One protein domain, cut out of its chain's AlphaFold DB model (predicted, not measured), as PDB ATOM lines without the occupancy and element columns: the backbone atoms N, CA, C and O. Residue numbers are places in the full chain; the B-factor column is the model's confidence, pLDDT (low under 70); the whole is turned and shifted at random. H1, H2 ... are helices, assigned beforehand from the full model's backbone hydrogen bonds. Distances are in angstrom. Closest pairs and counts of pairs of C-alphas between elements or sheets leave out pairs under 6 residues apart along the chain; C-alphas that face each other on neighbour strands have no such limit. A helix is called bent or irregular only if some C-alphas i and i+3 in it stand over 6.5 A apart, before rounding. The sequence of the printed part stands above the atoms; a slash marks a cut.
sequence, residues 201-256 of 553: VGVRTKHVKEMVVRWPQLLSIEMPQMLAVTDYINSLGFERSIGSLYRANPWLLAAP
ATOM      1  N   VAL A 201     107.559  83.482 111.314       89.88
ATOM      2  CA  VAL A 201     109.022  83.364 111.209       89.88
ATOM      3  C   VAL A 201     109.795  84.096 112.325       89.88
ATOM      4  O   VAL A 201     111.022  84.231 112.274       89.88
ATOM      5  N   GLY A 202     109.095  84.586 113.356       88.06
ATOM      6  CA  GLY A 202     109.690  85.134 114.582       88.06
ATOM      7  C   GLY A 202     109.890  86.656 114.611       88.06
ATOM      8  O   GLY A 202     110.513  87.184 115.542       88.06
ATOM      9  N   VAL A 203     109.366  87.409 113.638       89.62
ATOM     10  CA  VAL A 203     109.386  88.879 113.671       89.62
ATOM     11  C   VAL A 203     108.251  89.393 114.552       89.62
ATOM     12  O   VAL A 203     107.075  89.284 114.237       89.62
ATOM     13  N   ARG A 204     108.595  90.042 115.668       87.19
ATOM     14  CA  ARG A 204     107.594  90.706 116.524       87.19
ATOM     15  C   ARG A 204     106.833  91.781 115.737       87.19
ATOM     16  O   ARG A 204     107.460  92.572 115.039       87.19
ATOM     17  N   THR A 205     105.531  91.919 115.972       82.00
ATOM     18  CA  THR A 205     104.648  92.914 115.319       82.00
ATOM     19  C   THR A 205     105.192  94.348 115.345       82.00
ATOM     20  O   THR A 205     105.162  95.056 114.338       82.00
ATOM     21  N   LYS A 206     105.800  94.770 116.465       82.81
ATOM     22  CA  LYS A 206     106.465  96.083 116.574       82.81
ATOM     23  C   LYS A 206     107.602  96.287 115.563       82.81
ATOM     24  O   LYS A 206     107.822  97.404 115.111       82.81
ATOM     25  N   HIS A 207     108.307  95.217 115.201       88.25
ATOM     26  CA  HIS A 207     109.402  95.244 114.231       88.25
ATOM     27  C   HIS A 207     108.886  95.194 112.803       88.25
ATOM     28  O   HIS A 207     109.476  95.840 111.946       88.25
ATOM     29  N   VAL A 208     107.759  94.519 112.559       86.31
ATOM     30  CA  VAL A 208     107.076  94.564 111.258       86.31
ATOM     31  C   VAL A 208     106.690  96.003 110.918       86.31
ATOM     32  O   VAL A 208     106.982  96.476 109.824       86.31
ATOM     33  N   LYS A 209     106.155  96.757 111.886       84.69
ATOM     34  CA  LYS A 209     105.916  98.200 111.721       84.69
ATOM     35  C   LYS A 209     107.188  98.954 111.322       84.69
ATOM     36  O   LYS A 209     107.170  99.719 110.364       84.69
ATOM     37  N   GLU A 210     108.288  98.763 112.054       87.25
ATOM     38  CA  GLU A 210     109.571  99.413 111.738       87.25
ATOM     39  C   GLU A 210     110.050  99.068 110.319       87.25
ATOM     40  O   GLU A 210     110.566  99.941 109.620       87.25
ATOM     41  N   MET A 211     109.864  97.814 109.891       88.88
ATOM     42  CA  MET A 211     110.203  97.346 108.546       88.88
ATOM     43  C   MET A 211     109.355  98.043 107.486       88.88
ATOM     44  O   MET A 211     109.928  98.603 106.560       88.88
ATOM     45  N   VAL A 212     108.030  98.089 107.648       87.25
ATOM     46  CA  VAL A 212     107.110  98.755 106.708       87.25
ATOM     47  C   VAL A 212     107.420 100.251 106.598       87.25
ATOM     48  O   VAL A 212     107.473 100.795 105.501       87.25
ATOM     49  N   VAL A 213     107.711 100.933 107.709       86.50
ATOM     50  CA  VAL A 213     108.048 102.371 107.695       86.50
ATOM     51  C   VAL A 213     109.407 102.650 107.036       86.50
ATOM     52  O   VAL A 213     109.608 103.709 106.423       86.50
ATOM     53  N   ARG A 214     110.370 101.729 107.182       88.44
ATOM     54  CA  ARG A 214     111.700 101.836 106.561       88.44
ATOM     55  C   ARG A 214     111.674 101.443 105.087       88.44
ATOM     56  O   ARG A 214     112.373 102.066 104.296       88.44
ATOM     57  N   TRP A 215     110.884 100.434 104.740       87.44
ATOM     58  CA  TRP A 215     110.810  99.853 103.410       87.44
ATOM     59  C   TRP A 215     109.350  99.514 103.039       87.44
ATOM     60  O   TRP A 215     108.945  98.352 103.091       87.44
ATOM     61  N   PRO A 216     108.552 100.531 102.648       84.56
ATOM     62  CA  PRO A 216     107.122 100.377 102.348       84.56
ATOM     63  C   PRO A 216     106.806  99.361 101.244       84.56
ATOM     64  O   PRO A 216     105.722  98.785 101.233       84.56
ATOM     65  N   GLN A 217     107.765  99.114 100.345       84.19
ATOM     66  CA  GLN A 217     107.669  98.140  99.250       84.19
ATOM     67  C   GLN A 217     107.385  96.710  99.733       84.19
ATOM     68  O   GLN A 217     106.850  95.918  98.967       84.19
ATOM     69  N   LEU A 218     107.668  96.400 101.004       85.81
ATOM     70  CA  LEU A 218     107.323  95.126 101.641       85.81
ATOM     71  C   LEU A 218     105.855  94.732 101.438       85.81
ATOM     72  O   LEU A 218     105.569  93.569 101.189       85.81
ATOM     73  N   LEU A 219     104.934  95.699 101.516       82.38
ATOM     74  CA  LEU A 219     103.491  95.453 101.376       82.38
ATOM     75  C   LEU A 219     103.056  95.205  99.925       82.38
ATOM     76  O   LEU A 219     101.920  94.810  99.653       82.38
ATOM     77  N   SER A 220     103.950  95.466  98.976       81.06
ATOM     78  CA  SER A 220     103.688  95.310  97.552       81.06
ATOM     79  C   SER A 220     104.068  93.916  97.048       81.06
ATOM     80  O   SER A 220     103.562  93.529  96.001       81.06
ATOM     81  N   ILE A 221     104.862  93.152  97.801       84.88
ATOM     82  CA  ILE A 221     105.313  91.801  97.438       84.88
ATOM     83  C   ILE A 221     104.134  90.822  97.465       84.88
ATOM     84  O   ILE A 221     103.247  90.921  98.312       84.88
ATOM     85  N   GLU A 222     104.120  89.886  96.523       84.50
ATOM     86  CA  GLU A 222     103.118  88.827  96.452       84.50
ATOM     87  C   GLU A 222     103.422  87.700  97.447       84.50
ATOM     88  O   GLU A 222     104.574  87.292  97.619       84.50
ATOM     89  N   MET A 223     102.380  87.158  98.080       87.06
ATOM     90  CA  MET A 223     102.524  86.111  99.095       87.06
ATOM     91  C   MET A 223     103.246  84.850  98.583       87.06
ATOM     92  O   MET A 223     104.153  84.387  99.278       87.06
ATOM     93  N   PRO A 224     102.955  84.315  97.375       89.50
ATOM     94  CA  PRO A 224     103.665  83.143  96.853       89.50
ATOM     95  C   PRO A 224     105.176  83.365  96.735       89.50
ATOM     96  O   PRO A 224     105.964  82.490  97.086       89.50
ATOM     97  N   GLN A 225     105.588  84.562  96.310       88.62
ATOM     98  CA  GLN A 225     106.995  84.944  96.221       88.62
ATOM     99  C   GLN A 225     107.649  84.992  97.611       88.62
ATOM    100  O   GLN A 225     108.738  84.449  97.797       88.62
ATOM    101  N   MET A 226     106.980  85.596  98.603       91.81
ATOM    102  CA  MET A 226     107.490  85.646  99.978       91.81
ATOM    103  C   MET A 226     107.665  84.246 100.569       91.81
ATOM    104  O   MET A 226     108.710  83.965 101.159       91.81
ATOM    105  N   LEU A 227     106.673  83.369 100.396       93.00
ATOM    106  CA  LEU A 227     106.717  81.986 100.870       93.00
ATOM    107  C   LEU A 227     107.846  81.209 100.197       93.00
ATOM    108  O   LEU A 227     108.676  80.631 100.888       93.00
ATOM    109  N   ALA A 228     107.962  81.284  98.871       93.44
ATOM    110  CA  ALA A 228     108.974  80.536  98.138       93.44
ATOM    111  C   ALA A 228     110.414  80.955  98.504       93.44
ATOM    112  O   ALA A 228     111.295  80.100  98.626       93.44
ATOM    113  N   VAL A 229     110.669  82.251  98.743       94.44
ATOM    114  CA  VAL A 229     111.970  82.710  99.272       94.44
ATOM    115  C   VAL A 229     112.172  82.243 100.711       94.44
ATOM    116  O   VAL A 229     113.273  81.827 101.066       94.44
ATOM    117  N   THR A 230     111.131  82.314 101.543       94.50
ATOM    118  CA  THR A 230     111.183  81.911 102.957       94.50
ATOM    119  C   THR A 230     111.506  80.431 103.102       94.50
ATOM    120  O   THR A 230     112.423  80.079 103.845       94.50
ATOM    121  N   ASP A 231     110.826  79.576 102.346       93.81
ATOM    122  CA  ASP A 231     111.044  78.131 102.344       93.81
ATOM    123  C   ASP A 231     112.460  77.792 101.879       93.81
ATOM    124  O   ASP A 231     113.158  76.998 102.515       93.81
ATOM    125  N   TYR A 232     112.933  78.452 100.818       93.81
ATOM    126  CA  TYR A 232     114.293  78.233 100.341       93.81
ATOM    127  C   TYR A 232     115.343  78.689 101.360       93.81
ATOM    128  O   TYR A 232     116.265  77.935 101.660       93.81
ATOM    129  N   ILE A 233     115.208  79.881 101.950       93.12
ATOM    130  CA  ILE A 233     116.154  80.365 102.965       93.12
ATOM    131  C   ILE A 233     116.126  79.466 104.210       93.12
ATOM    132  O   ILE A 233     117.185  79.159 104.754       93.12
ATOM    133  N   ASN A 234     114.960  78.970 104.634       92.75
ATOM    134  CA  ASN A 234     114.878  77.983 105.714       92.75
ATOM    135  C   ASN A 234     115.642  76.695 105.375       92.75
ATOM    136  O   ASN A 234     116.375  76.200 106.229       92.75
ATOM    137  N   SER A 235     115.574  76.218 104.125       91.12
ATOM    138  CA  SER A 235     116.358  75.056 103.668       91.12
ATOM    139  C   SER A 235     117.882  75.266 103.728       91.12
ATOM    140  O   SER A 235     118.634  74.295 103.747       91.12
ATOM    141  N   LEU A 236     118.351  76.519 103.817       89.25
ATOM    142  CA  LEU A 236     119.763  76.865 104.039       89.25
ATOM    143  C   LEU A 236     120.172  76.855 105.529       89.25
ATOM    144  O   LEU A 236     121.314  77.187 105.836       89.25
ATOM    145  N   GLY A 237     119.265  76.503 106.450       87.62
ATOM    146  CA  GLY A 237     119.532  76.393 107.891       87.62
ATOM    147  C   GLY A 237     119.008  77.550 108.752       87.62
ATOM    148  O   GLY A 237     119.301  77.617 109.943       87.62
ATOM    149  N   PHE A 238     118.206  78.462 108.194       88.44
ATOM    150  CA  PHE A 238     117.731  79.668 108.894       88.44
ATOM    151  C   PHE A 238     116.494  79.477 109.793       88.44
ATOM    152  O   PHE A 238     115.959  80.467 110.297       88.44
ATOM    153  N   GLU A 239     116.063  78.244 110.063       79.19
ATOM    154  CA  GLU A 239     114.789  77.915 110.735       79.19
ATOM    155  C   GLU A 239     114.496  78.741 112.003       79.19
ATOM    156  O   GLU A 239     113.357  79.121 112.266       79.19
ATOM    157  N   ARG A 240     115.526  79.044 112.806       82.50
ATOM    158  CA  ARG A 240     115.384  79.787 114.076       82.50
ATOM    159  C   ARG A 240     115.788  81.257 113.991       82.50
ATOM    160  O   ARG A 240     115.605  81.996 114.957       82.50
ATOM    161  N   SER A 241     116.402  81.678 112.888       86.88
ATOM    162  CA  SER A 241     117.114  82.959 112.786       86.88
ATOM    163  C   SER A 241     116.631  83.848 111.631       86.88
ATOM    164  O   SER A 241     116.958  85.042 111.604       86.88
ATOM    165  N   ILE A 242     115.789  83.322 110.734       92.38
ATOM    166  CA  ILE A 242     115.285  84.014 109.541       92.38
ATOM    167  C   ILE A 242     114.557  85.329 109.865       92.38
ATOM    168  O   ILE A 242     114.754  86.336 109.184       92.38
ATOM    169  N   GLY A 243     113.799  85.392 110.966       91.62
ATOM    170  CA  GLY A 243     113.107  86.619 111.369       91.62
ATOM    171  C   GLY A 243     114.067  87.782 111.646       91.62
ATOM    172  O   GLY A 243     113.788  88.933 111.301       91.62
ATOM    173  N   SER A 244     115.247  87.505 112.215       91.75
ATOM    174  CA  SER A 244     116.276  88.536 112.402       91.75
ATOM    175  C   SER A 244     116.875  88.986 111.067       91.75
ATOM    176  O   SER A 244     117.159  90.176 110.903       91.75
ATOM    177  N   LEU A 245     117.048  88.056 110.121       92.69
ATOM    178  CA  LEU A 245     117.552  88.346 108.780       92.69
ATOM    179  C   LEU A 245     116.599  89.286 108.034       92.69
ATOM    180  O   LEU A 245     117.035  90.344 107.578       92.69
ATOM    181  N   TYR A 246     115.302  88.970 107.992       93.94
ATOM    182  CA  TYR A 246     114.294  89.812 107.340       93.94
ATOM    183  C   TYR A 246     114.105  91.156 108.022       93.94
ATOM    184  O   TYR A 246     113.954  92.170 107.345       93.94
ATOM    185  N   ARG A 247     114.198  91.216 109.355       92.62
ATOM    186  CA  ARG A 247     114.140  92.501 110.059       92.62
ATOM    187  C   ARG A 247     115.244  93.461 109.610       92.62
ATOM    188  O   ARG A 247     115.005  94.665 109.486       92.62
ATOM    189  N   ALA A 248     116.458  92.948 109.425       90.56
ATOM    190  CA  ALA A 248     117.583  93.746 108.954       90.56
ATOM    191  C   ALA A 248     117.507  94.004 107.437       90.56
ATOM    192  O   ALA A 248     117.840  95.103 106.992       90.56
ATOM    193  N   ASN A 249     117.022  93.027 106.668       92.31
ATOM    194  CA  ASN A 249     117.070  92.993 105.208       92.31
ATOM    195  C   ASN A 249     115.710  92.586 104.614       92.31
ATOM    196  O   ASN A 249     115.587  91.505 104.039       92.31
ATOM    197  N   PRO A 250     114.677  93.440 104.727       91.19
ATOM    198  CA  PRO A 250     113.337  93.093 104.255       91.19
ATOM    199  C   PRO A 250     113.278  92.951 102.728       91.19
ATOM    200  O   PRO A 250     112.424  92.241 102.210       91.19
ATOM    201  N   TRP A 251     114.233  93.558 102.016       90.19
ATOM    202  CA  TRP A 251     114.389  93.460 100.567       90.19
ATOM    203  C   TRP A 251     114.656  92.036 100.062       90.19
ATOM    204  O   TRP A 251     114.365  91.760  98.902       90.19
ATOM    205  N   LEU A 252     115.141  91.117 100.908       92.75
ATOM    206  CA  LEU A 252     115.302  89.709 100.528       92.75
ATOM    207  C   LEU A 252     113.972  89.057 100.149       92.75
ATOM    208  O   LEU A 252     113.949  88.201  99.279       92.75
ATOM    209  N   LEU A 253     112.862  89.485 100.752       91.44
ATOM    210  CA  LEU A 253     111.537  88.929 100.463       91.44
ATOM    211  C   LEU A 253     111.068  89.240  99.033       91.44
ATOM    212  O   LEU A 253     110.206  88.542  98.513       91.44
ATOM    213  N   ALA A 254     111.642  90.265  98.392       89.62
ATOM    214  CA  ALA A 254     111.375  90.604  96.994       89.62
ATOM    215  C   ALA A 254     112.390  89.989  96.017       89.62
ATOM    216  O   ALA A 254     112.253  90.167  94.809       89.62
ATOM    217  N   ALA A 255     113.423  89.304  96.512       90.62
ATOM    218  CA  ALA A 255     114.436  88.686  95.669       90.62
ATOM    219  C   ALA A 255     113.841  87.497  94.902       90.62
ATOM    220  O   ALA A 255     113.254  86.629  95.546       90.62
ATOM    221  N   PRO A 256     114.016  87.388  93.571       91.94
ATOM    222  CA  PRO A 256     113.582  86.206  92.834       91.94
ATOM    223  C   PRO A 256     114.204  84.936  93.422       91.94
ATOM    224  O   PRO A 256     115.415  84.870  93.637       91.94
TER     225      PRO A 256
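AT A GLANCE: This is residues 201 to 256 of the 553 residues of an uncharacterized protein of Aureococcus anophagefferens (UniProt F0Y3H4). Five helices lie in a compact ring-like cluster, with H1 and H2 at one end making a corner, the longest helix, H3, at the other end, and the short helices H4 and H5 in the middle between them. H5 bridges H2 and H3. The printed part has 56 residues with five named helices, H1 to H5 in order along the chain, and no named strand; the class is all helix. It is compact, with a radius of gyration of the C-alphas of 10.6 A, and spans 29 by 21 by 14 A.

HOW THE PARTS SIT: H1, residues 205 to 214, and H2, residues 216 to 220, only just touch, and only at the corner by their tight link, with 3 pairs of C-alphas within 8 A; the closest are those of Val 212 and Leu 218, 6.2 A apart. H3, residues 223 to 238, is apart from both H1 and H2. H4, residues 242 to 248, only just touches H1, with 3 pairs of C-alphas within 8 A; the closest are those of Met 211 and Arg 247, 6.4 A apart. H1 and H4 run the same way at a steep tilt of 41 degrees. H3 and H4 are close but not clearly touching, and their closest C-alphas, those of Asn 234 and Ile 242, are 7.2 A apart. H5, residues 250 to 254, touches H2, the closest C-alphas being those of Leu 218 and Pro 250, 6.9 A apart. H5 also touches H3, which touches it with residues 225 to 230 alone; the closest C-alphas are those of Met 226 and Leu 253, 5.2 A apart. In H1 and H4 every O i to N i+4 pair is within hydrogen-bond range; in H3 10 of 12 are, and in H2 and H5 0 of 1, while 2 of 2 O i to N i+3 pairs are within range in each of these two.

IN THESE COORDINATES: H1 begins at C-alpha 205 (104.648, 92.914, 115.319) and measures 14.4 A from first to last C-alpha; H2 measures 7.8 A. H3 begins at C-alpha 223 (102.524, 86.111, 99.095) and measures 19.2 A; it is irregular, with C-alphas 235 and 238 7.1 A apart. H4 measures 10.0 A. H5 measures 7.9 A and ends at C-alpha 254 (111.375, 90.604, 96.994).

THE WHOLE: The two C-alphas farthest apart are those of Val 213 and Ser 235, 28.8 A. The printed part has no cut, and the four links between the helices are tight. Mean pLDDT of the printed part is 88.9, and no printed residue is under 70.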